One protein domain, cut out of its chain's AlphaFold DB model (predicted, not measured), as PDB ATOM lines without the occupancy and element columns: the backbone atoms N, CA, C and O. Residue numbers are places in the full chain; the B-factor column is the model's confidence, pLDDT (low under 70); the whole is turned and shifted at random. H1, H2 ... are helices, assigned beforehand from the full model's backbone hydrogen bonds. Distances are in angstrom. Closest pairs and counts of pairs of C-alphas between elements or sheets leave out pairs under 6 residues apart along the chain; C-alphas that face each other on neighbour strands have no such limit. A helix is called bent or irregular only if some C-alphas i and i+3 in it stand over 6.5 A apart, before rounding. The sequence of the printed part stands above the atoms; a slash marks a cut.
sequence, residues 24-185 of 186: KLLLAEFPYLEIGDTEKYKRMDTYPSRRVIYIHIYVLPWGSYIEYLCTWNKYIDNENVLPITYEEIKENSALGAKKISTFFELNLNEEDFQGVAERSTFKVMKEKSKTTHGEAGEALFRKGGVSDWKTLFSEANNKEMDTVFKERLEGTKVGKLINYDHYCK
ATOM      1  N   LYS A  24      -9.524 -23.018 -38.033       38.38
ATOM      2  CA  LYS A  24     -10.689 -23.725 -37.469       38.38
ATOM      3  C   LYS A  24     -11.444 -22.920 -36.403       38.38
ATOM      4  O   LYS A  24     -12.631 -23.156 -36.223       38.38
ATOM      5  N   LEU A  25     -10.781 -21.998 -35.702       43.75
ATOM      6  CA  LEU A  25     -11.420 -21.063 -34.764       43.75
ATOM      7  C   LEU A  25     -12.117 -19.904 -35.487       43.75
ATOM      8  O   LEU A  25     -13.039 -19.332 -34.924       43.75
ATOM      9  N   LEU A  26     -11.698 -19.571 -36.715       39.19
ATOM     10  CA  LEU A  26     -12.298 -18.501 -37.523       39.19
ATOM     11  C   LEU A  26     -13.581 -18.950 -38.247       39.19
ATOM     12  O   LEU A  26     -14.452 -18.126 -38.499       39.19
ATOM     13  N   LEU A  27     -13.707 -20.246 -38.558       35.88
ATOM     14  CA  LEU A  27     -14.896 -20.835 -39.200       35.88
ATOM     15  C   LEU A  27     -15.954 -21.350 -38.210       35.88
ATOM     16  O   LEU A  27     -17.055 -21.709 -38.622       35.88
ATOM     17  N   ALA A  28     -15.640 -21.387 -36.916       37.62
ATOM     18  CA  ALA A  28     -16.640 -21.558 -35.875       37.62
ATOM     19  C   ALA A  28     -17.187 -20.169 -35.540       37.62
ATOM     20  O   ALA A  28     -16.437 -19.317 -35.072       37.62
ATOM     21  N   GLU A  29     -18.471 -19.932 -35.808       35.91
ATOM     22  CA  GLU A  29     -19.198 -18.739 -35.365       35.91
ATOM     23  C   GLU A  29     -18.718 -18.280 -33.978       35.91
ATOM     24  O   GLU A  29     -18.639 -19.079 -33.037       35.91
ATOM     25  N   PHE A  30     -18.371 -16.996 -33.884       35.38
ATOM     26  CA  PHE A  30     -17.897 -16.322 -32.678       35.38
ATOM     27  C   PHE A  30     -18.599 -16.824 -31.395       35.38
ATOM     28  O   PHE A  30     -19.819 -16.997 -31.380       35.38
ATOM     29  N   PRO A  31     -17.874 -17.022 -30.278       44.34
ATOM     30  CA  PRO A  31     -18.364 -17.743 -29.104       44.34
ATOM     31  C   PRO A  31     -19.237 -16.869 -28.186       44.34
ATOM     32  O   PRO A  31     -19.114 -16.952 -26.967       44.34
ATOM     33  N   TYR A  32     -20.122 -16.037 -28.737       40.12
ATOM     34  CA  TYR A  32     -21.134 -15.330 -27.955       40.12
ATOM     35  C   TYR A  32     -22.461 -16.060 -28.093       40.12
ATOM     36  O   TYR A  32     -22.985 -16.264 -29.184       40.12
ATOM     37  N   LEU A  33     -22.982 -16.506 -26.957       41.16
ATOM     38  CA  LEU A  33     -24.233 -17.230 -26.876       41.16
ATOM     39  C   LEU A  33     -25.270 -16.311 -26.223       41.16
ATOM     40  O   LEU A  33     -25.241 -16.115 -25.013       41.16
ATOM     41  N   GLU A  34     -26.186 -15.755 -27.015       37.28
ATOM     42  CA  GLU A  34     -27.256 -14.881 -26.506       37.28
ATOM     43  C   GLU A  34     -28.190 -15.661 -25.555       37.28
ATOM     44  O   GLU A  34     -28.672 -16.745 -25.894       37.28
ATOM     45  N   ILE A  35     -28.394 -15.178 -24.326       45.03
ATOM     46  CA  ILE A  35     -29.135 -15.884 -23.260       45.03
ATOM     47  C   ILE A  35     -30.647 -15.685 -23.440       45.03
ATOM     48  O   ILE A  35     -31.075 -14.558 -23.665       45.03
ATOM     49  N   GLY A  36     -31.446 -16.760 -23.289       42.19
ATOM     50  CA  GLY A  36     -32.909 -16.621 -23.278       42.19
ATOM     51  C   GLY A  36     -33.811 -17.822 -23.602       42.19
ATOM     52  O   GLY A  36     -35.003 -17.773 -23.322       42.19
ATOM     53  N   ASP A  37     -33.286 -18.904 -24.177       41.50
ATOM     54  CA  ASP A  37     -34.098 -20.056 -24.610       41.50
ATOM     55  C   ASP A  37     -33.964 -21.238 -23.625       41.50
ATOM     56  O   ASP A  37     -32.859 -21.701 -23.346       41.50
ATOM     57  N   THR A  38     -35.081 -21.738 -23.087       42.78
ATOM     58  CA  THR A  38     -35.136 -22.889 -22.166       42.78
ATOM     59  C   THR A  38     -34.884 -24.233 -22.853       42.78
ATOM     60  O   THR A  38     -34.411 -25.169 -22.211       42.78
ATOM     61  N   GLU A  39     -35.088 -24.341 -24.165       46.09
ATOM     62  CA  GLU A  39     -34.745 -25.541 -24.943       46.09
ATOM     63  C   GLU A  39     -33.246 -25.596 -25.300       46.09
ATOM     64  O   GLU A  39     -32.751 -26.573 -25.864       46.09
ATOM     65  N   LYS A  40     -32.484 -24.561 -24.935       52.78
ATOM     66  CA  LYS A  40     -31.048 -24.425 -25.202       52.78
ATOM     67  C   LYS A  40     -30.168 -25.280 -24.299       52.78
ATOM     68  O   LYS A  40     -29.126 -25.749 -24.746       52.78
ATOM     69  N   TYR A  41     -30.603 -25.529 -23.064       51.69
ATOM     70  CA  TYR A  41     -29.862 -26.342 -22.094       51.69
ATOM     71  C   TYR A  41     -29.714 -27.796 -22.560       51.69
ATOM     72  O   TYR A  41     -28.650 -28.379 -22.399       51.69
ATOM     73  N   LYS A  42     -30.731 -28.335 -23.249       53.19
ATOM     74  CA  LYS A  42     -30.677 -29.665 -23.882       53.19
ATOM     75  C   LYS A  42     -29.684 -29.725 -25.047       53.19
ATOM     76  O   LYS A  42     -29.120 -30.776 -25.318       53.19
ATOM     77  N   ARG A  43     -29.466 -28.600 -25.741       54.19
ATOM     78  CA  ARG A  43     -28.513 -28.507 -26.861       54.19
ATOM     79  C   ARG A  43     -27.067 -28.400 -26.375       54.19
ATOM     80  O   ARG A  43     -26.152 -28.746 -27.116       54.19
ATOM     81  N   MET A  44     -26.857 -27.964 -25.133       50.84
ATOM     82  CA  MET A  44     -25.536 -27.822 -24.514       50.84
ATOM     83  C   MET A  44     -24.814 -29.172 -24.374       50.84
ATOM     84  O   MET A  44     -23.612 -29.227 -24.606       50.84
ATOM     85  N   ASP A  45     -25.561 -30.254 -24.134       52.53
ATOM     86  CA  ASP A  45     -25.039 -31.630 -24.068       52.53
ATOM     87  C   ASP A  45     -24.627 -32.201 -25.441       52.53
ATOM     88  O   ASP A  45     -23.924 -33.205 -25.515       52.53
ATOM     89  N   THR A  46     -25.049 -31.574 -26.547       57.31
ATOM     90  CA  THR A  46     -24.753 -32.029 -27.921       57.31
ATOM     91  C   THR A  46     -23.645 -31.248 -28.630       57.31
ATOM     92  O   THR A  46     -23.284 -31.604 -29.752       57.31
ATOM     93  N   TYR A  47     -23.093 -30.187 -28.028       58.41
ATOM     94  CA  TYR A  47     -22.072 -29.369 -28.694       58.41
ATOM     95  C   TYR A  47     -20.640 -29.844 -28.390       58.41
ATOM     96  O   TYR A  47     -20.305 -30.078 -27.233       58.41
ATOM     97  N   PRO A  48     -19.754 -29.907 -29.402       51.12
ATOM     98  CA  PRO A  48     -18.416 -30.487 -29.256       51.12
ATOM     99  C   PRO A  48     -17.344 -29.553 -28.651       51.12
ATOM    100  O   PRO A  48     -16.203 -29.984 -28.514       51.12
ATOM    101  N   SER A  49     -17.659 -28.293 -28.306       48.78
ATOM    102  CA  SER A  49     -16.649 -27.281 -27.924       48.78
ATOM    103  C   SER A  49     -17.021 -26.478 -26.670       48.78
ATOM    104  O   SER A  49     -18.169 -26.056 -26.517       48.78
ATOM    105  N   ARG A  50     -16.016 -26.192 -25.826       47.31
ATOM    106  CA  ARG A  50     -16.098 -25.351 -24.610       47.31
ATOM    107  C   ARG A  50     -16.488 -23.896 -24.939       47.31
ATOM    108  O   ARG A  50     -16.167 -23.433 -26.033       47.31
ATOM    109  N   ARG A  51     -17.173 -23.163 -24.035       61.59
ATOM    110  CA  ARG A  51     -17.593 -21.742 -24.219       61.59
ATOM    111  C   ARG A  51     -17.630 -20.939 -22.897       61.59
ATOM    112  O   ARG A  51     -17.788 -21.525 -21.832       61.59
ATOM    113  N   VAL A  52     -17.515 -19.603 -22.976       42.81
ATOM    114  CA  VAL A  52     -17.602 -18.647 -21.841       42.81
ATOM    115  C   VAL A  52     -18.946 -17.920 -21.852       42.81
ATOM    116  O   VAL A  52     -19.439 -17.543 -22.913       42.81
ATOM    117  N   ILE A  53     -19.536 -17.711 -20.672       46.44
ATOM    118  CA  ILE A  53     -20.846 -17.068 -20.499       46.44
ATOM    119  C   ILE A  53     -20.640 -15.623 -20.037       46.44
ATOM    120  O   ILE A  53     -19.988 -15.382 -19.025       46.44
ATOM    121  N   TYR A  54     -21.219 -14.668 -20.766       36.84
ATOM    122  CA  TYR A  54     -21.211 -13.247 -20.415       36.84
ATOM    123  C   TYR A  54     -22.640 -12.793 -20.094       36.84
ATOM    124  O   TYR A  54     -23.556 -13.036 -20.878       36.84
ATOM    125  N   ILE A  55     -22.842 -12.155 -18.939       43.31
ATOM    126  CA  ILE A  55     -24.163 -11.735 -18.452       43.31
ATOM    127  C   ILE A  55     -24.286 -10.218 -18.638       43.31
ATOM    128  O   ILE A  55     -23.570  -9.463 -17.986       43.31
ATOM    129  N   HIS A  56     -25.186  -9.752 -19.510       40.41
ATOM    130  CA  HIS A  56     -25.556  -8.334 -19.591       40.41
ATOM    131  C   HIS A  56     -27.012  -8.180 -19.134       40.41
ATOM    132  O   HIS A  56     -27.923  -8.728 -19.749       40.41
ATOM    133  N   ILE A  57     -27.231  -7.470 -18.025       40.91
ATOM    134  CA  ILE A  57     -28.561  -7.264 -17.439       40.91
ATOM    135  C   ILE A  57     -29.195  -6.024 -18.076       40.91
ATOM    136  O   ILE A  57     -28.740  -4.904 -17.851       40.91
ATOM    137  N   TYR A  58     -30.271  -6.222 -18.832       30.53
ATOM    138  CA  TYR A  58     -31.331  -5.234 -19.013       30.53
ATOM    139  C   TYR A  58     -32.666  -5.971 -18.854       30.53
ATOM    140  O   TYR A  58     -32.821  -7.064 -19.392       30.53
ATOM    141  N   VAL A  59     -33.546  -5.393 -18.024       35.19
ATOM    142  CA  VAL A  59     -34.939  -5.770 -17.689       35.19
ATOM    143  C   VAL A  59     -35.443  -6.999 -18.456       35.19
ATOM    144  O   VAL A  59     -35.677  -6.905 -19.651       35.19
ATOM    145  N   LEU A  60     -35.574  -8.143 -17.776       45.16
ATOM    146  CA  LEU A  60     -35.669  -9.471 -18.396       45.16
ATOM    147  C   LEU A  60     -37.053  -9.748 -19.033       45.16
ATOM    148  O   LEU A  60     -37.976 -10.108 -18.303       45.16
ATOM    149  N   PRO A  61     -37.193  -9.801 -20.374       50.91
ATOM    150  CA  PRO A  61     -38.187 -10.662 -21.024       50.91
ATOM    151  C   PRO A  61     -37.863 -12.168 -20.862       50.91
ATOM    152  O   PRO A  61     -38.493 -13.013 -21.489       50.91
ATOM    153  N   TRP A  62     -36.886 -12.513 -20.012       52.53
ATOM    154  CA  TRP A  62     -36.213 -13.811 -19.930       52.53
ATOM    155  C   TRP A  62     -36.368 -14.525 -18.566       52.53
ATOM    156  O   TRP A  62     -35.656 -15.490 -18.297       52.53
ATOM    157  N   GLY A  63     -37.283 -14.071 -17.697       65.25
ATOM    158  CA  GLY A  63     -37.638 -14.750 -16.436       65.25
ATOM    159  C   GLY A  63     -36.922 -14.240 -15.174       65.25
ATOM    160  O   GLY A  63     -36.414 -13.121 -15.140       65.25
ATOM    161  N   SER A  64     -36.925 -15.046 -14.104       78.19
ATOM    162  CA  SER A  64     -36.356 -14.689 -12.794       78.19
ATOM    163  C   SER A  64     -34.850 -14.964 -12.717       78.19
ATOM    164  O   SER A  64     -34.397 -16.091 -12.928       78.19
ATOM    165  N   TYR A  65     -34.066 -13.955 -12.325       80.44
ATOM    166  CA  TYR A  65     -32.615 -14.087 -12.127       80.44
ATOM    167  C   TYR A  65     -32.251 -15.148 -11.076       80.44
ATOM    168  O   TYR A  65     -31.308 -15.915 -11.255       80.44
ATOM    169  N   ILE A  66     -33.028 -15.254  -9.997       81.31
ATOM    170  CA  ILE A  66     -32.768 -16.236  -8.935       81.31
ATOM    171  C   ILE A  66     -33.034 -17.660  -9.423       81.31
ATOM    172  O   ILE A  66     -32.271 -18.571  -9.108       81.31
ATOM    173  N   GLU A  67     -34.069 -17.865 -10.239       80.12
ATOM    174  CA  GLU A  67     -34.339 -19.175 -10.846       80.12
ATOM    175  C   GLU A  67     -33.258 -19.573 -11.850       80.12
ATOM    176  O   GLU A  67     -32.839 -20.735 -11.882       80.12
ATOM    177  N   TYR A  68     -32.757 -18.605 -12.618       82.81
ATOM    178  CA  TYR A  68     -31.608 -18.796 -13.496       82.81
ATOM    179  C   TYR A  68     -30.383 -19.284 -12.707       82.81
ATOM    180  O   TYR A  68     -29.807 -20.320 -13.042       82.81
ATOM    181  N   LEU A  69     -30.034 -18.614 -11.604       84.38
ATOM    182  CA  LEU A  69     -28.919 -19.017 -10.740       84.38
ATOM    183  C   LEU A  69     -29.122 -20.406 -10.113       84.38
ATOM    184  O   LEU A  69     -28.206 -21.229 -10.121       84.38
ATOM    185  N   CYS A  70     -30.332 -20.701  -9.627       82.69
ATOM    186  CA  CYS A  70     -30.676 -22.023  -9.093       82.69
ATOM    187  C   CYS A  70     -30.509 -23.128 -10.148       82.69
ATOM    188  O   CYS A  70     -30.069 -24.235  -9.838       82.69
ATOM    189  N   THR A  71     -30.857 -22.832 -11.403       83.31
ATOM    190  CA  THR A  71     -30.715 -23.770 -12.520       83.31
ATOM    191  C   THR A  71     -29.244 -24.023 -12.831       83.31
ATOM    192  O   THR A  71     -28.829 -25.179 -12.891       83.31
ATOM    193  N   TRP A  72     -28.432 -22.968 -12.933       82.19
ATOM    194  CA  TRP A  72     -26.993 -23.083 -13.186       82.19
ATOM    195  C   TRP A  72     -26.222 -23.781 -12.076       82.19
ATOM    196  O   TRP A  72     -25.235 -24.457 -12.355       82.19
ATOM    197  N   ASN A  73     -26.706 -23.716 -10.837       88.25
ATOM    198  CA  ASN A  73     -26.094 -24.450  -9.736       88.25
ATOM    199  C   ASN A  73     -26.047 -25.970  -9.974       88.25
ATOM    200  O   ASN A  73     -25.182 -26.639  -9.421       88.25
ATOM    201  N   LYS A  74     -26.930 -26.516 -10.819       87.69
ATOM    202  CA  LYS A  74     -26.914 -27.938 -11.203       87.69
ATOM    203  C   LYS A  74     -25.776 -28.288 -12.166       87.69
ATOM    204  O   LYS A  74     -25.371 -29.443 -12.219       87.69
ATOM    205  N   TYR A  75     -25.282 -27.310 -12.923       86.06
ATOM    206  CA  TYR A  75     -24.322 -27.500 -14.016       86.06
ATOM    207  C   TYR A  75     -22.947 -26.891 -13.729       86.06
ATOM    208  O   TYR A  75     -22.040 -27.030 -14.541       86.06
ATOM    209  N   ILE A  76     -22.781 -26.219 -12.588       86.81
ATOM    210  CA  ILE A  76     -21.568 -25.466 -12.249       86.81
ATOM    211  C   ILE A  76     -20.297 -26.325 -12.157       86.81
ATOM    212  O   ILE A  76     -19.205 -25.800 -12.340       86.81
ATOM    213  N   ASP A  77     -20.431 -27.626 -11.893       87.62
ATOM    214  CA  ASP A  77     -19.302 -28.566 -11.836       87.62
ATOM    215  C   ASP A  77     -19.027 -29.278 -13.164       87.62
ATOM    216  O   ASP A  77     -18.150 -30.138 -13.227       87.62
ATOM    217  N   ASN A  78     -19.802 -28.991 -14.211       88.50
ATOM    218  CA  ASN A  78     -19.569 -29.598 -15.512       88.50
ATOM    219  C   ASN A  78     -18.230 -29.090 -16.068       88.50
ATOM    220  O   ASN A  78     -17.983 -27.888 -16.111       88.50
ATOM    221  N   GLU A  79     -17.387 -30.008 -16.539       86.62
ATOM    222  CA  GLU A  79     -16.076 -29.715 -17.132       86.62
ATOM    223  C   GLU A  79     -16.134 -28.734 -18.314       86.62
ATOM    224  O   GLU A  79     -15.153 -28.052 -18.605       86.62
ATOM    225  N   ASN A  80     -17.289 -28.633 -18.978       86.81
ATOM    226  CA  ASN A  80     -17.526 -27.740 -20.110       86.81
ATOM    227  C   ASN A  80     -18.200 -26.418 -19.710       86.81
ATOM    228  O   ASN A  80     -18.622 -25.656 -20.582       86.81
ATOM    229  N   VAL A  81     -18.291 -26.121 -18.410       85.56
ATOM    230  CA  VAL A  81     -18.867 -24.884 -17.871       85.56
ATOM    231  C   VAL A  81     -17.820 -24.159 -17.032       85.56
ATOM    232  O   VAL A  81     -17.314 -24.692 -16.049       85.56
ATOM    233  N   LEU A  82     -17.525 -22.906 -17.390       89.69
ATOM    234  CA  LEU A  82     -16.663 -22.038 -16.592       89.69
ATOM    235  C   LEU A  82     -17.494 -21.032 -15.782       89.69
ATOM    236  O   LEU A  82     -17.942 -20.030 -16.347       89.69
ATOM    237  N   PRO A  83     -17.668 -21.233 -14.464       86.81
ATOM    238  CA  PRO A  83     -18.244 -20.211 -13.604       86.81
ATOM    239  C   PRO A  83     -17.253 -19.065 -13.375       86.81
ATOM    240  O   PRO A  83     -16.153 -19.257 -12.842       86.81
ATOM    241  N   ILE A  84     -17.660 -17.857 -13.748       88.88
ATOM    242  CA  ILE A  84     -16.922 -16.621 -13.496       88.88
ATOM    243  C   ILE A  84     -17.912 -15.488 -13.227       88.88
ATOM    244  O   ILE A  84     -18.971 -15.432 -13.854       88.88
ATOM    245  N   THR A  85     -17.589 -14.609 -12.282       88.00
ATOM    246  CA  THR A  85     -18.434 -13.454 -11.947       88.00
ATOM    247  C   THR A  85     -17.833 -12.161 -12.473       88.00
ATOM    248  O   THR A  85     -16.640 -12.071 -12.778       88.00
ATOM    249  N   TYR A  86     -18.676 -11.138 -12.599       87.06
ATOM    250  CA  TYR A  86     -18.221  -9.814 -13.006       87.06
ATOM    251  C   TYR A  86     -17.264  -9.225 -11.968       87.06
ATOM    252  O   TYR A  86     -16.262  -8.611 -12.323       87.06
ATOM    253  N   GLU A  87     -17.558  -9.444 -10.692       86.75
ATOM    254  CA  GLU A  87     -16.799  -8.957  -9.554       86.75
ATOM    255  C   GLU A  87     -15.382  -9.545  -9.525       86.75
ATOM    256  O   GLU A  87     -14.424  -8.781  -9.420       86.75
ATOM    257  N   GLU A  88     -15.231 -10.860  -9.749       87.25
ATOM    258  CA  GLU A  88     -13.919 -11.520  -9.867       87.25
ATOM    259  C   GLU A  88     -13.072 -10.894 -10.991       87.25
ATOM    260  O   GLU A  88     -11.905 -10.544 -10.795       87.25
ATOM    261  N   ILE A  89     -13.662 -10.719 -12.181       88.81
ATOM    262  CA  ILE A  89     -12.973 -10.125 -13.339       88.81
ATOM    263  C   ILE A  89     -12.624  -8.661 -13.064       88.81
ATOM    264  O   ILE A  89     -11.586  -8.167 -13.514       88.81
ATOM    265  N   LYS A  90     -13.497  -7.948 -12.354       86.81
ATOM    266  CA  LYS A  90     -13.310  -6.534 -12.051       86.81
ATOM    267  C   LYS A  90     -12.208  -6.309 -11.019       86.81
ATOM    268  O   LYS A  90     -11.483  -5.326 -11.155       86.81
ATOM    269  N   GLU A  91     -12.076  -7.190 -10.029       88.50
ATOM    270  CA  GLU A  91     -10.994  -7.147  -9.041       88.50
ATOM    271  C   GLU A  91      -9.639  -7.497  -9.658       88.50
ATOM    272  O   GLU A  91      -8.652  -6.809  -9.399       88.50
ATOM    273  N   ASN A  92      -9.577  -8.540 -10.494       89.50
ATOM    274  CA  ASN A  92      -8.340  -8.931 -11.163       89.50
ATOM    275  C   ASN A  92      -8.596  -9.466 -12.577       89.50
ATOM    276  O   ASN A  92      -8.781 -10.664 -12.808       89.50
ATOM    277  N   SER A  93      -8.550  -8.559 -13.552       89.00
ATOM    278  CA  SER A  93      -8.841  -8.888 -14.948       89.00
ATOM    279  C   SER A  93      -7.799  -9.813 -15.582       89.00
ATOM    280  O   SER A  93      -8.169 -10.654 -16.399       89.00
ATOM    281  N   ALA A  94      -6.526  -9.725 -15.180       90.06
ATOM    282  CA  ALA A  94      -5.475 -10.622 -15.669       90.06
ATOM    283  C   ALA A  94      -5.700 -12.060 -15.174       90.06
ATOM    284  O   ALA A  94      -5.625 -13.012 -15.952       90.06
ATOM    285  N   LEU A  95      -6.080 -12.225 -13.902       90.31
ATOM    286  CA  LEU A  95      -6.439 -13.529 -13.345       90.31
ATOM    287  C   LEU A  95      -7.708 -14.097 -13.998       90.31
ATOM    288  O   LEU A  95      -7.749 -15.286 -14.315       90.31
ATOM    289  N   GLY A  96      -8.711 -13.252 -14.257       90.56
ATOM    290  CA  GLY A  96      -9.903 -13.635 -15.018       90.56
ATOM    291  C   GLY A  96      -9.556 -14.125 -16.428       90.56
ATOM    292  O   GLY A  96      -9.988 -15.205 -16.834       90.56
ATOM    293  N   ALA A  97      -8.700 -13.390 -17.146       90.06
ATOM    294  CA  ALA A  97      -8.207 -13.785 -18.466       90.06
ATOM    295  C   ALA A  97      -7.426 -15.109 -18.418       90.06
ATOM    296  O   ALA A  97      -7.632 -15.980 -19.262       90.06
ATOM    297  N   LYS A  98      -6.598 -15.313 -17.389       91.12
ATOM    298  CA  LYS A  98      -5.866 -16.565 -17.164       91.12
ATOM    299  C   LYS A  98      -6.791 -17.752 -16.893       91.12
ATOM    300  O   LYS A  98      -6.573 -18.835 -17.439       91.12
ATOM    301  N   LYS A  99      -7.842 -17.558 -16.090       91.12
ATOM    302  CA  LYS A  99      -8.875 -18.571 -15.804       91.12
ATOM    303  C   LYS A  99      -9.589 -18.995 -17.094       91.12
ATOM    304  O   LYS A  99      -9.717 -20.188 -17.358       91.12
ATOM    305  N   ILE A 100      -9.950 -18.027 -17.939       90.94
ATOM    306  CA  ILE A 100     -10.540 -18.267 -19.266       90.94
ATOM    307  C   ILE A 100      -9.559 -19.006 -20.189       90.94
ATOM    308  O   ILE A 100      -9.922 -20.010 -20.797       90.94
ATOM    309  N   SER A 101      -8.307 -18.553 -20.264       90.25
ATOM    310  CA  SER A 101      -7.259 -19.184 -21.077       90.25
ATOM    311  C   SER A 101      -7.035 -20.641 -20.692       90.25
ATOM    312  O   SER A 101      -6.955 -21.499 -21.564       90.25
ATOM    313  N   THR A 102      -6.982 -20.928 -19.390       91.19
ATOM    314  CA  THR A 102      -6.809 -22.288 -18.858       91.19
ATOM    315  C   THR A 102      -7.984 -23.181 -19.248       91.19
ATOM    316  O   THR A 102      -7.781 -24.300 -19.707       91.19
ATOM    317  N   PHE A 103      -9.213 -22.677 -19.125       90.06
ATOM    318  CA  PHE A 103     -10.420 -23.417 -19.487       90.06
ATOM    319  C   PHE A 103     -10.468 -23.792 -20.977       90.06
ATOM    320  O   PHE A 103     -10.901 -24.888 -21.331       90.06
ATOM    321  N   PHE A 104      -9.978 -22.911 -21.848       89.12
ATOM    322  CA  PHE A 104      -9.856 -23.175 -23.284       89.12
ATOM    323  C   PHE A 104      -8.548 -23.866 -23.692       89.12
ATOM    324  O   PHE A 104      -8.325 -24.050 -24.887       89.12
ATOM    325  N   GLU A 105      -7.690 -24.234 -22.734       90.75
ATOM    326  CA  GLU A 105      -6.374 -24.844 -22.987       90.75
ATOM    327  C   GLU A 105      -5.498 -24.004 -23.938       90.75
ATOM    328  O   GLU A 105      -4.748 -24.517 -24.771       90.75
ATOM    329  N   LEU A 106      -5.595 -22.677 -23.819       88.94
ATOM    330  CA  LEU A 106      -4.790 -21.740 -24.592       88.94
ATOM    331  C   LEU A 106      -3.436 -21.519 -23.911       88.94
ATOM    332  O   LEU A 106      -3.362 -21.197 -22.724       88.94
ATOM    333  N   ASN A 107      -2.366 -21.634 -24.698       88.44
ATOM    334  CA  ASN A 107      -0.993 -21.381 -24.265       88.44
ATOM    335  C   ASN A 107      -0.643 -19.899 -24.453       88.44
ATOM    336  O   ASN A 107      -0.055 -19.522 -25.467       88.44
ATOM    337  N   LEU A 108      -1.040 -19.073 -23.486       90.56
ATOM    338  CA  LEU A 108      -0.740 -17.639 -23.430       90.56
ATOM    339  C   LEU A 108       0.291 -17.344 -22.334       90.56
ATOM    340  O   LEU A 108       0.404 -18.094 -21.360       90.56
ATOM    341  N   ASN A 109       1.055 -16.268 -22.502       89.62
ATOM    342  CA  ASN A 109       2.050 -15.831 -21.523       89.62
ATOM    343  C   ASN A 109       1.518 -14.679 -20.641       89.62
ATOM    344  O   ASN A 109       0.410 -14.182 -20.830       89.62
ATOM    345  N   GLU A 110       2.310 -14.258 -19.652       89.69
ATOM    346  CA  GLU A 110       1.901 -13.199 -18.717       89.69
ATOM    347  C   GLU A 110       1.703 -11.834 -19.401       89.69
ATOM    348  O   GLU A 110       0.804 -11.080 -19.034       89.69
ATOM    349  N   GLU A 111       2.494 -11.535 -20.433       91.38
ATOM    350  CA  GLU A 111       2.377 -10.303 -21.219       91.38
ATOM    351  C   GLU A 111       1.047 -10.259 -21.990       91.38
ATOM    352  O   GLU A 111       0.391  -9.217 -22.036       91.38
ATOM    353  N   ASP A 112       0.583 -11.403 -22.506       90.31
ATOM    354  CA  ASP A 112      -0.727 -11.524 -23.148       90.31
ATOM    355  C   ASP A 112      -1.864 -11.211 -22.161       90.31
ATOM    356  O   ASP A 112      -2.790 -10.466 -22.495       90.31
ATOM    357  N   PHE A 113      -1.801 -11.745 -20.932       89.94
ATOM    358  CA  PHE A 113      -2.821 -11.495 -19.905       89.94
ATOM    359  C   PHE A 113      -2.854 -10.035 -19.474       89.94
ATOM    360  O   PHE A 113      -3.935  -9.450 -19.372       89.94
ATOM    361  N   GLN A 114      -1.681  -9.434 -19.283       90.31
ATOM    362  CA  GLN A 114      -1.561  -8.027 -18.934       90.31
ATOM    363  C   GLN A 114      -2.100  -7.133 -20.061       90.31
ATOM    364  O   GLN A 114      -2.926  -6.251 -19.819       90.31
ATOM    365  N   GLY A 115      -1.740  -7.425 -21.313       90.12
ATOM    366  CA  GLY A 115      -2.235  -6.691 -22.476       90.12
ATOM    367  C   GLY A 115      -3.742  -6.853 -22.706       90.12
ATOM    368  O   GLY A 115      -4.402  -5.936 -23.204       90.12
ATOM    369  N   VAL A 116      -4.332  -8.003 -22.364       89.56
ATOM    370  CA  VAL A 116      -5.796  -8.167 -22.345       89.56
ATOM    371  C   VAL A 116      -6.408  -7.314 -21.239       89.56
ATOM    372  O   VAL A 116      -7.300  -6.526 -21.544       89.56
ATOM    373  N   ALA A 117      -5.903  -7.412 -20.007       89.62
ATOM    374  CA  ALA A 117      -6.421  -6.680 -18.854       89.62
ATOM    375  C   ALA A 117      -6.441  -5.159 -19.086       89.62
ATOM    376  O   ALA A 117      -7.441  -4.501 -18.796       89.62
ATOM    377  N   GLU A 118      -5.377  -4.607 -19.672       91.19
ATOM    378  CA  GLU A 118      -5.268  -3.184 -20.011       91.19
ATOM    379  C   GLU A 118      -6.293  -2.756 -21.070       91.19
ATOM    380  O   GLU A 118      -6.990  -1.744 -20.916       91.19
ATOM    381  N   ARG A 119      -6.442  -3.553 -22.136       88.25
ATOM    382  CA  ARG A 119      -7.386  -3.268 -23.229       88.25
ATOM    383  C   ARG A 119      -8.846  -3.478 -22.830       88.25
ATOM    384  O   ARG A 119      -9.716  -2.828 -23.406       88.25
ATOM    385  N   SER A 120      -9.113  -4.353 -21.862       86.50
ATOM    386  CA  SER A 120     -10.450  -4.618 -21.322       86.50
ATOM    387  C   SER A 120     -10.833  -3.693 -20.165       86.50
ATOM    388  O   SER A 120     -11.874  -3.889 -19.536       86.50
ATOM    389  N   THR A 121     -10.022  -2.681 -19.840       88.56
ATOM    390  CA  THR A 121     -10.419  -1.697 -18.829       88.56
ATOM    391  C   THR A 121     -11.671  -0.943 -19.272       88.56
ATOM    392  O   THR A 121     -11.854  -0.613 -20.445       88.56
ATOM    393  N   PHE A 122     -12.533  -0.599 -18.310       88.81
ATOM    394  CA  PHE A 122     -13.783   0.106 -18.607       88.81
ATOM    395  C   PHE A 122     -13.551   1.422 -19.357       88.81
ATOM    396  O   PHE A 122     -14.311   1.742 -20.263       88.81
ATOM    397  N   LYS A 123     -12.489   2.164 -19.015       88.81
ATOM    398  CA  LYS A 123     -12.121   3.407 -19.700       88.81
ATOM    399  C   LYS A 123     -11.830   3.153 -21.181       88.81
ATOM    400  O   LYS A 123     -12.465   3.773 -22.026       88.81
ATOM    401  N   VAL A 124     -10.939   2.205 -21.480       89.12
ATOM    402  CA  VAL A 124     -10.554   1.875 -22.861       89.12
ATOM    403  C   VAL A 124     -11.752   1.351 -23.654       89.12
ATOM    404  O   VAL A 124     -11.969   1.767 -24.791       89.12
ATOM    405  N   MET A 125     -12.568   0.478 -23.060       88.62
ATOM    406  CA  MET A 125     -13.768  -0.039 -23.723       88.62
ATOM    407  C   MET A 125     -14.821   1.051 -23.958       88.62
ATOM    408  O   MET A 125     -15.427   1.085 -25.025       88.62
ATOM    409  N   LYS A 126     -15.016   1.966 -23.000       87.12
ATOM    410  CA  LYS A 126     -15.957   3.086 -23.124       87.12
ATOM    411  C   LYS A 126     -15.511   4.097 -24.177       87.12
ATOM    412  O   LYS A 126     -16.341   4.566 -24.943       87.12
ATOM    413  N   GLU A 127     -14.220   4.404 -24.267       88.12
ATOM    414  CA  GLU A 127     -13.682   5.273 -25.326       88.12
ATOM    415  C   GLU A 127     -13.909   4.668 -26.721       88.12
ATOM    416  O   GLU A 127     -14.253   5.381 -27.661       88.12
ATOM    417  N   LYS A 128     -13.809   3.339 -26.842       86.88
ATOM    418  CA  LYS A 128     -14.077   2.597 -28.085       86.88
ATOM    419  C   LYS A 128     -15.556   2.286 -28.328       86.88
ATOM    420  O   LYS A 128     -15.888   1.730 -29.380       86.88
ATOM    421  N   SER A 129     -16.455   2.596 -27.394       83.94
ATOM    422  CA  SER A 129     -17.849   2.152 -27.485       83.94
ATOM    423  C   SER A 129     -18.582   2.800 -28.656       83.94
ATOM    424  O   SER A 129     -19.348   2.122 -29.332       83.94
ATOM    425  N   LYS A 130     -18.281   4.067 -28.961       79.75
ATOM    426  CA  LYS A 130     -18.862   4.781 -30.111       79.75
ATOM    427  C   LYS A 130     -18.483   4.137 -31.443       79.75
ATOM    428  O   LYS A 130     -19.321   4.018 -32.326       79.75
ATOM    429  N   THR A 131     -17.246   3.668 -31.576       82.75
ATOM    430  CA  THR A 131     -16.772   2.997 -32.797       82.75
ATOM    431  C   THR A 131     -17.341   1.587 -32.940       82.75
ATOM    432  O   THR A 131     -17.587   1.134 -34.047       82.75
ATOM    433  N   THR A 132     -17.544   0.880 -31.827       81.75
ATOM    434  CA  THR A 132     -17.962  -0.535 -31.835       81.75
ATOM    435  C   THR A 132     -19.478  -0.731 -31.800       81.75
ATOM    436  O   THR A 132     -19.967  -1.719 -32.332       81.75
ATOM    437  N   HIS A 133     -20.221   0.192 -31.185       75.50
ATOM    438  CA  HIS A 133     -21.665   0.078 -30.937       75.50
ATOM    439  C   HIS A 133     -22.447   1.325 -31.393       75.50
ATOM    440  O   HIS A 133     -23.623   1.474 -31.057       75.50
ATOM    441  N   GLY A 134     -21.809   2.242 -32.128       80.12
ATOM    442  CA  GLY A 134     -22.436   3.469 -32.616       80.12
ATOM    443  C   GLY A 134     -22.953   4.364 -31.486       80.12
ATOM    444  O   GLY A 134     -22.393   4.413 -30.388       80.12
ATOM    445  N   GLU A 135     -24.063   5.058 -31.738       74.94
ATOM    446  CA  GLU A 135     -24.703   5.958 -30.766       74.94
ATOM    447  C   GLU A 135     -25.178   5.234 -29.493       74.94
ATOM    448  O   GLU A 135     -25.203   5.822 -28.411       74.94
ATOM    449  N   ALA A 136     -25.461   3.928 -29.579       75.06
ATOM    450  CA  ALA A 136     -25.842   3.113 -28.426       75.06
ATOM    451  C   ALA A 136     -24.681   2.882 -27.440       75.06
ATOM    452  O   ALA A 136     -24.912   2.563 -26.271       75.06
ATOM    453  N   GLY A 137     -23.428   3.077 -27.869       73.69
ATOM    454  CA  GLY A 137     -22.244   2.855 -27.037       73.69
ATOM    455  C   GLY A 137     -22.215   3.697 -25.758       73.69
ATOM    456  O   GLY A 137     -21.668   3.260 -24.744       73.69
ATOM    457  N   GLU A 138     -22.821   4.885 -25.764       72.00
ATOM    458  CA  GLU A 138     -22.869   5.759 -24.585       72.00
ATOM    459  C   GLU A 138     -23.870   5.255 -23.528       72.00
ATOM    460  O   GLU A 138     -23.595   5.324 -22.328       72.00
ATOM    461  N   ALA A 139     -24.982   4.658 -23.968       75.31
ATOM    462  CA  ALA A 139     -25.986   4.056 -23.092       75.31
ATOM    463  C   ALA A 139     -25.543   2.690 -22.536       75.31
ATOM    464  O   ALA A 139     -25.816   2.374 -21.375       75.31
ATOM    465  N   LEU A 140     -24.829   1.892 -23.340       73.69
ATOM    466  CA  LEU A 140     -24.335   0.570 -22.942       73.69
ATOM    467  C   LEU A 140     -23.225   0.663 -21.878       73.69
ATOM    468  O   LEU A 140     -23.220  -0.094 -20.906       73.69
ATOM    469  N   PHE A 141     -22.317   1.638 -21.995       81.44
ATOM    470  CA  PHE A 141     -21.169   1.803 -21.094       81.44
ATOM    471  C   PHE A 141     -21.410   2.889 -20.033       81.44
ATOM    472  O   PHE A 141     -20.816   3.972 -20.042       81.44
ATOM    473  N   ARG A 142     -22.268   2.574 -19.056       84.38
ATOM    474  CA  ARG A 142     -22.747   3.532 -18.043       84.38
ATOM    475  C   ARG A 142     -21.708   3.893 -16.965       84.38
ATOM    476  O   ARG A 142     -21.073   4.944 -17.059       84.38
ATOM    477  N   LYS A 143     -21.536   3.038 -15.941       82.56
ATOM    478  CA  LYS A 143     -20.639   3.276 -14.781       82.56
ATOM    479  C   LYS A 143     -19.485   2.273 -14.657       82.56
ATOM    480  O   LYS A 143     -18.403   2.663 -14.238       82.56
ATOM    481  N   GLY A 144     -19.705   1.001 -15.008       80.88
ATOM    482  CA  GLY A 144     -18.654  -0.026 -15.000       80.88
ATOM    483  C   GLY A 144     -18.045  -0.325 -13.626       80.88
ATOM    484  O   GLY A 144     -16.858  -0.653 -13.556       80.88
ATOM    485  N   GLY A 145     -18.822  -0.155 -12.553       82.00
ATOM    486  CA  GLY A 145     -18.417  -0.406 -11.170       82.00
ATOM    487  C   GLY A 145     -19.371  -1.365 -10.457       82.00
ATOM    488  O   GLY A 145     -20.526  -1.509 -10.859       82.00
ATOM    489  N   VAL A 146     -18.872  -2.001  -9.397       83.12
ATOM    490  CA  VAL A 146     -19.641  -2.869  -8.490       83.12
ATOM    491  C   VAL A 146     -20.314  -1.996  -7.423       83.12
ATOM    492  O   VAL A 146     -19.809  -0.923  -7.097       83.12
ATOM    493  N   SER A 147     -21.428  -2.454  -6.850       83.00
ATOM    494  CA  SER A 147     -22.153  -1.792  -5.747       83.00
ATOM    495  C   SER A 147     -23.056  -0.604  -6.098       83.00
ATOM    496  O   SER A 147     -23.580   0.040  -5.194       83.00
ATOM    497  N   ASP A 148     -23.321  -0.325  -7.379       84.81
ATOM    498  CA  ASP A 148     -24.241   0.769  -7.752       84.81
ATOM    499  C   ASP A 148     -25.667   0.564  -7.198       84.81
ATOM    500  O   ASP A 148     -26.385   1.532  -6.945       84.81
ATOM    501  N   TRP A 149     -26.045  -0.694  -6.937       81.31
ATOM    502  CA  TRP A 149     -27.306  -1.084  -6.301       81.31
ATOM    503  C   TRP A 149     -27.528  -0.398  -4.946       81.31
ATOM    504  O   TRP A 149     -28.666  -0.059  -4.630       81.31
ATOM    505  N   LYS A 150     -26.458  -0.085  -4.195       84.00
ATOM    506  CA  LYS A 150     -26.539   0.610  -2.895       84.00
ATOM    507  C   LYS A 150     -27.183   1.993  -3.000       84.00
ATOM    508  O   LYS A 150     -27.719   2.496  -2.023       84.00
ATOM    509  N   THR A 151     -27.137   2.612  -4.183       84.88
ATOM    510  CA  THR A 151     -27.757   3.925  -4.435       84.88
ATOM    511  C   THR A 151     -29.221   3.837  -4.865       84.88
ATOM    512  O   THR A 151     -29.910   4.852  -4.884       84.88
ATOM    513  N   LEU A 152     -29.690   2.640  -5.228       83.19
ATOM    514  CA  LEU A 152     -31.017   2.407  -5.805       83.19
ATOM    515  C   LEU A 152     -31.943   1.650  -4.849       83.19
ATOM    516  O   LEU A 152     -33.159   1.832  -4.897       83.19
ATOM    517  N   PHE A 153     -31.388   0.779  -4.009       80.62
ATOM    518  CA  PHE A 153     -32.167  -0.070  -3.121       80.62
ATOM    519  C   PHE A 153     -32.549   0.672  -1.840       80.62
ATOM    520  O   PHE A 153     -31.716   1.296  -1.185       80.62
ATOM    521  N   SER A 154     -33.826   0.562  -1.466       86.31
ATOM    522  CA  SER A 154     -34.292   0.925  -0.129       86.31
ATOM    523  C   SER A 154     -33.868  -0.136   0.894       86.31
ATOM    524  O   SER A 154     -33.531  -1.267   0.536       86.31
ATOM    525  N   GLU A 155     -33.949   0.188   2.185       88.81
ATOM    526  CA  GLU A 155     -33.688  -0.790   3.251       88.81
ATOM    527  C   GLU A 155     -34.636  -2.002   3.172       88.81
ATOM    528  O   GLU A 155     -34.219  -3.133   3.415       88.81
ATOM    529  N   ALA A 156     -35.898  -1.784   2.786       83.19
ATOM    530  CA  ALA A 156     -36.866  -2.862   2.596       83.19
ATOM    531  C   ALA A 156     -36.460  -3.791   1.441       83.19
ATOM    532  O   ALA A 156     -36.466  -5.008   1.614       83.19
ATOM    533  N   ASN A 157     -36.022  -3.225   0.311       83.69
ATOM    534  CA  ASN A 157     -35.556  -4.006  -0.838       83.69
ATOM    535  C   ASN A 157     -34.302  -4.824  -0.489       83.69
ATOM    536  O   ASN A 157     -34.180  -5.968  -0.919       83.69
ATOM    537  N   ASN A 158     -33.382  -4.258   0.302       86.88
ATOM    538  CA  ASN A 158     -32.196  -4.983   0.768       86.88
ATOM    539  C   ASN A 158     -32.583  -6.188   1.628       86.88
ATOM    540  O   ASN A 158     -32.120  -7.291   1.367       86.88
ATOM    541  N   LYS A 159     -33.494  -6.007   2.594       89.12
ATOM    542  CA  LYS A 159     -33.975  -7.107   3.447       89.12
ATOM    543  C   LYS A 159     -34.674  -8.206   2.649       89.12
ATOM    544  O   LYS A 159     -34.509  -9.388   2.954       89.12
ATOM    545  N   GLU A 160     -35.458  -7.833   1.639       88.56
ATOM    546  CA  GLU A 160     -36.107  -8.799   0.752       88.56
ATOM    547  C   GLU A 160     -35.071  -9.595  -0.051       88.56
ATOM    548  O   GLU A 160     -35.121 -10.824  -0.066       88.56
ATOM    549  N   MET A 161     -34.078  -8.921  -0.639       87.50
ATOM    550  CA  MET A 161     -33.002  -9.584  -1.377       87.50
ATOM    551  C   MET A 161     -32.162 -10.497  -0.473       87.50
ATOM    552  O   MET A 161     -31.896 -11.640  -0.844       87.50
ATOM    553  N   ASP A 162     -31.820 -10.052   0.739       90.69
ATOM    554  CA  ASP A 162     -31.117 -10.872   1.731       90.69
ATOM    555  C   ASP A 162     -31.900 -12.152   2.042       90.69
ATOM    556  O   ASP A 162     -31.329 -13.243   2.074       90.69
ATOM    557  N   THR A 163     -33.218 -12.032   2.220       90.75
ATOM    558  CA  THR A 163     -34.106 -13.169   2.494       90.75
ATOM    559  C   THR A 163     -34.135 -14.137   1.313       90.75
ATOM    560  O   THR A 163     -33.894 -15.329   1.488       90.75
ATOM    561  N   VAL A 164     -34.345 -13.631   0.094       88.88
ATOM    562  CA  VAL A 164     -34.400 -14.458  -1.120       88.88
ATOM    563  C   VAL A 164     -33.067 -15.161  -1.379       88.88
ATOM    564  O   VAL A 164     -33.053 -16.348  -1.710       88.88
ATOM    565  N   PHE A 165     -31.939 -14.462  -1.219       89.00
ATOM    566  CA  PHE A 165     -30.620 -15.071  -1.374       89.00
ATOM    567  C   PHE A 165     -30.416 -16.179  -0.342       89.00
ATOM    568  O   PHE A 165     -30.016 -17.290  -0.700       89.00
ATOM    569  N   LYS A 166     -30.752 -15.898   0.920       92.31
ATOM    570  CA  LYS A 166     -30.638 -16.858   2.013       92.31
ATOM    571  C   LYS A 166     -31.450 -18.126   1.750       92.31
ATOM    572  O   LYS A 166     -30.932 -19.229   1.840       92.31
ATOM    573  N   GLU A 167     -32.713 -17.982   1.368       92.69
ATOM    574  CA  GLU A 167     -33.609 -19.123   1.166       92.69
ATOM    575  C   GLU A 167     -33.271 -19.955  -0.075       92.69
ATOM    576  O   GLU A 167     -33.525 -21.161  -0.101       92.69
ATOM    577  N   ARG A 168     -32.748 -19.323  -1.133       88.69
ATOM    578  CA  ARG A 168     -32.645 -19.954  -2.460       88.69
ATOM    579  C   ARG A 168     -31.224 -20.311  -2.873       88.69
ATOM    580  O   ARG A 168     -31.054 -21.221  -3.682       88.69
ATOM    581  N   LEU A 169     -30.222 -19.592  -2.374       88.44
ATOM    582  CA  LEU A 169     -28.843 -19.676  -2.860       88.44
ATOM    583  C   LEU A 169     -27.818 -19.926  -1.749       88.44
ATOM    584  O   LEU A 169     -26.724 -20.407  -2.062       88.44
ATOM    585  N   GLU A 170     -28.135 -19.671  -0.477       92.38
ATOM    586  CA  GLU A 170     -27.231 -20.000   0.632       92.38
ATOM    587  C   GLU A 170     -26.903 -21.502   0.650       92.38
ATOM    588  O   GLU A 170     -27.733 -22.365   0.366       92.38
ATOM    589  N   GLY A 171     -25.636 -21.826   0.911       90.31
ATOM    590  CA  GLY A 171     -25.139 -23.205   0.896       90.31
ATOM    591  C   GLY A 171     -24.933 -23.811  -0.500       90.31
ATOM    592  O   GLY A 171     -24.275 -24.848  -0.612       90.31
ATOM    593  N   THR A 172     -25.408 -23.167  -1.570       91.62
ATOM    594  CA  THR A 172     -25.183 -23.625  -2.949       91.62
ATOM    595  C   THR A 172     -23.795 -23.231  -3.467       91.62
ATOM    596  O   THR A 172     -23.134 -22.335  -2.937       91.62
ATOM    597  N   LYS A 173     -23.322 -23.897  -4.525       89.69
ATOM    598  CA  LYS A 173     -22.029 -23.582  -5.153       89.69
ATOM    599  C   LYS A 173     -22.080 -22.238  -5.874       89.69
ATOM    600  O   LYS A 173     -21.154 -21.446  -5.741       89.69
ATOM    601  N   VAL A 174     -23.191 -21.949  -6.556       87.88
ATOM    602  CA  VAL A 174     -23.441 -20.632  -7.166       87.88
ATOM    603  C   VAL A 174     -23.521 -19.533  -6.108       87.88
ATOM    604  O   VAL A 174     -22.944 -18.470  -6.304       87.88
ATOM    605  N   GLY A 175     -24.160 -19.781  -4.962       89.12
ATOM    606  CA  GLY A 175     -24.193 -18.818  -3.858       89.12
ATOM    607  C   GLY A 175     -22.797 -18.475  -3.334       89.12
ATOM    608  O   GLY A 175     -22.483 -17.301  -3.143       89.12
ATOM    609  N   LYS A 176     -21.925 -19.482  -3.183       91.00
ATOM    610  CA  LYS A 176     -20.511 -19.273  -2.821       91.00
ATOM    611  C   LYS A 176     -19.753 -18.474  -3.882       91.00
ATOM    612  O   LYS A 176     -18.995 -17.584  -3.523       91.00
ATOM    613  N   LEU A 177     -19.975 -18.777  -5.163       88.69
ATOM    614  CA  LEU A 177     -19.353 -18.077  -6.289       88.69
ATOM    615  C   LEU A 177     -19.735 -16.588  -6.325       88.69
ATOM    616  O   LEU A 177     -18.878 -15.742  -6.553       88.69
ATOM    617  N   ILE A 178     -21.010 -16.266  -6.087       87.50
ATOM    618  CA  ILE A 178     -21.500 -14.879  -6.052       87.50
ATOM    619  C   ILE A 178     -20.867 -14.093  -4.901       87.50
ATOM    620  O   ILE A 178     -20.752 -12.877  -5.002       87.50
ATOM    621  N   ASN A 179     -20.451 -14.769  -3.823       87.69
ATOM    622  CA  ASN A 179     -19.838 -14.154  -2.646       87.69
ATOM    623  C   ASN A 179     -20.675 -12.976  -2.105       87.69
ATOM    624  O   ASN A 179     -20.214 -11.843  -1.952       87.69
ATOM    625  N   TYR A 180     -21.955 -13.266  -1.859       86.75
ATOM    626  CA  TYR A 180     -22.970 -12.275  -1.505       86.75
ATOM    627  C   TYR A 180     -22.607 -11.454  -0.263       86.75
ATOM    628  O   TYR A 180     -22.809 -10.243  -0.252       86.75
ATOM    629  N   ASP A 181     -22.012 -12.079   0.756       86.81
ATOM    630  CA  ASP A 181     -21.607 -11.376   1.980       86.81
ATOM    631  C   ASP A 181     -20.551 -10.287   1.726       86.81
ATOM    632  O   ASP A 181     -20.531  -9.286   2.436       86.81
ATOM    633  N   HIS A 182     -19.697 -10.456   0.712       87.44
ATOM    634  CA  HIS A 182     -18.646  -9.493   0.372       87.44
ATOM    635  C   HIS A 182     -19.141  -8.394  -0.580       87.44
ATOM    636  O   HIS A 182     -18.836  -7.221  -0.376       87.44
ATOM    637  N   TYR A 183     -19.934  -8.743  -1.600       83.19
ATOM    638  CA  TYR A 183     -20.335  -7.789  -2.651       83.19
ATOM    639  C   TYR A 183     -21.733  -7.183  -2.488       83.19
ATOM    640  O   TYR A 183     -22.002  -6.082  -2.987       83.19
ATOM    641  N   CYS A 184     -22.642  -7.896  -1.828       80.75
ATOM    642  CA  CYS A 184     -24.075  -7.602  -1.847       80.75
ATOM    643  C   CYS A 184     -24.654  -7.287  -0.466       80.75
ATOM    644  O   CYS A 184     -25.784  -6.820  -0.384       80.75
ATOM    645  N   LYS A 185     -23.886  -7.473   0.608       76.00
ATOM    646  CA  LYS A 185     -24.300  -7.082   1.954       76.00
ATOM    647  C   LYS A 185     -23.920  -5.626   2.224       76.00
ATOM    648  O   LYS A 185     -22.815  -5.182   1.890       76.00
TER     649      LYS A 185
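What this domain is: This is residues 24 to 185 of the 186 residues of the protein "Sulfotransferase" of Pseudonaja textilis (UniProt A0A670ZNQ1). Two groups of helices stand at opposite ends: the longest helix, H9, with H2 and H10 at one end, and H4 and H5 at the other, with H3 nearer the middle. Long unnamed stretches run through the space between; H6, H7 and H8 lie along one side, H1 lies at the opposite side, and residues 131 to 136 of H7 stick out. The printed part has 162 residues with eleven named helices, H1 to H11 in chain order, and no named strand; the class is all helix. It is compact, with a radius of gyration of the C-alphas of 17.4 A, and spans 49 by 39 by 31 A.

Where its parts are: Find C-alpha 155 at (-33.688, -0.790, 3.251); from there H9, residues 155 to 168, runs 20.0 A to C-alpha 168 at (-32.645, -19.954, -2.460). Before it come H8, residues 148 to 151, and H7, residues 129 to 140; after it come H10, residues 173 to 178, and H11, residues 180 to 183. Go back to C-alpha 40 at (-31.048, -24.425, -25.202), where H1, residues 40 to 44, begins. Then follow H2, residues 65 to 72 and 10.7 A long, H3, residues 86 to 91, H4, residues 93 to 103 and 15.3 A long, H5, residues 110 to 119 and 14.3 A long, and H6, residues 122 to 127. H7 is irregular: C-alphas 132 and 135 are 9.4 A apart.

How they stand to each other: Start at H9, which only just touches H2, with residues 165 to 168 alone and 3 pairs of C-alphas within 8 A; the closest C-alphas, of Cys 70 and Arg 168, are 7.2 A apart. They run the same way at a shallow tilt of 20 degrees. H2 also only just touches H10, with 3 such pairs, the closest C-alphas being Leu 69 and Val 174 at 6.7 A; they run opposite ways at a steep tilt of 44 degrees. H10 and H11 meet only through their link. H11 and H3 are close but not clearly touching, C-alphas 183 and 87 being closest at 7.8 A. H3 and H4 touch only at the corner, Ile 89 to Gly 96 at 5.0 A between closest C-alphas. H4 and H5 touch at a steep tilt of 58 degrees, opposite ways; their closest C-alphas, Ala 94 and Phe 113, are 5.1 A apart. H6 and H7 are near each other, closest C-alphas 126 and 137 at 7.4 A; H1 and H8 touch no helix. The packing is mostly crossed, meaning helices touching at steep tilts, but only just: 1 of 3 pairs is shallow. H1 to H6, H9 and H10 have every O i to N i+4 pair within hydrogen-bond range; H7 has 3 of 8, and 4 of 9 O i to N i+3 pairs, while H8 and H11 are too short for an O i to N i+4 pair.

The domain as a whole: Look for the farthest C-alphas at Lys 24 and Ala 156, 52.2 A apart. The printed part has no cut. The links from H1 to H2, 20 residues, and from H2 to H3, 13 residues, are long. The mean pLDDT of the printed part is 76.2; residues 24 to 63 are under 70.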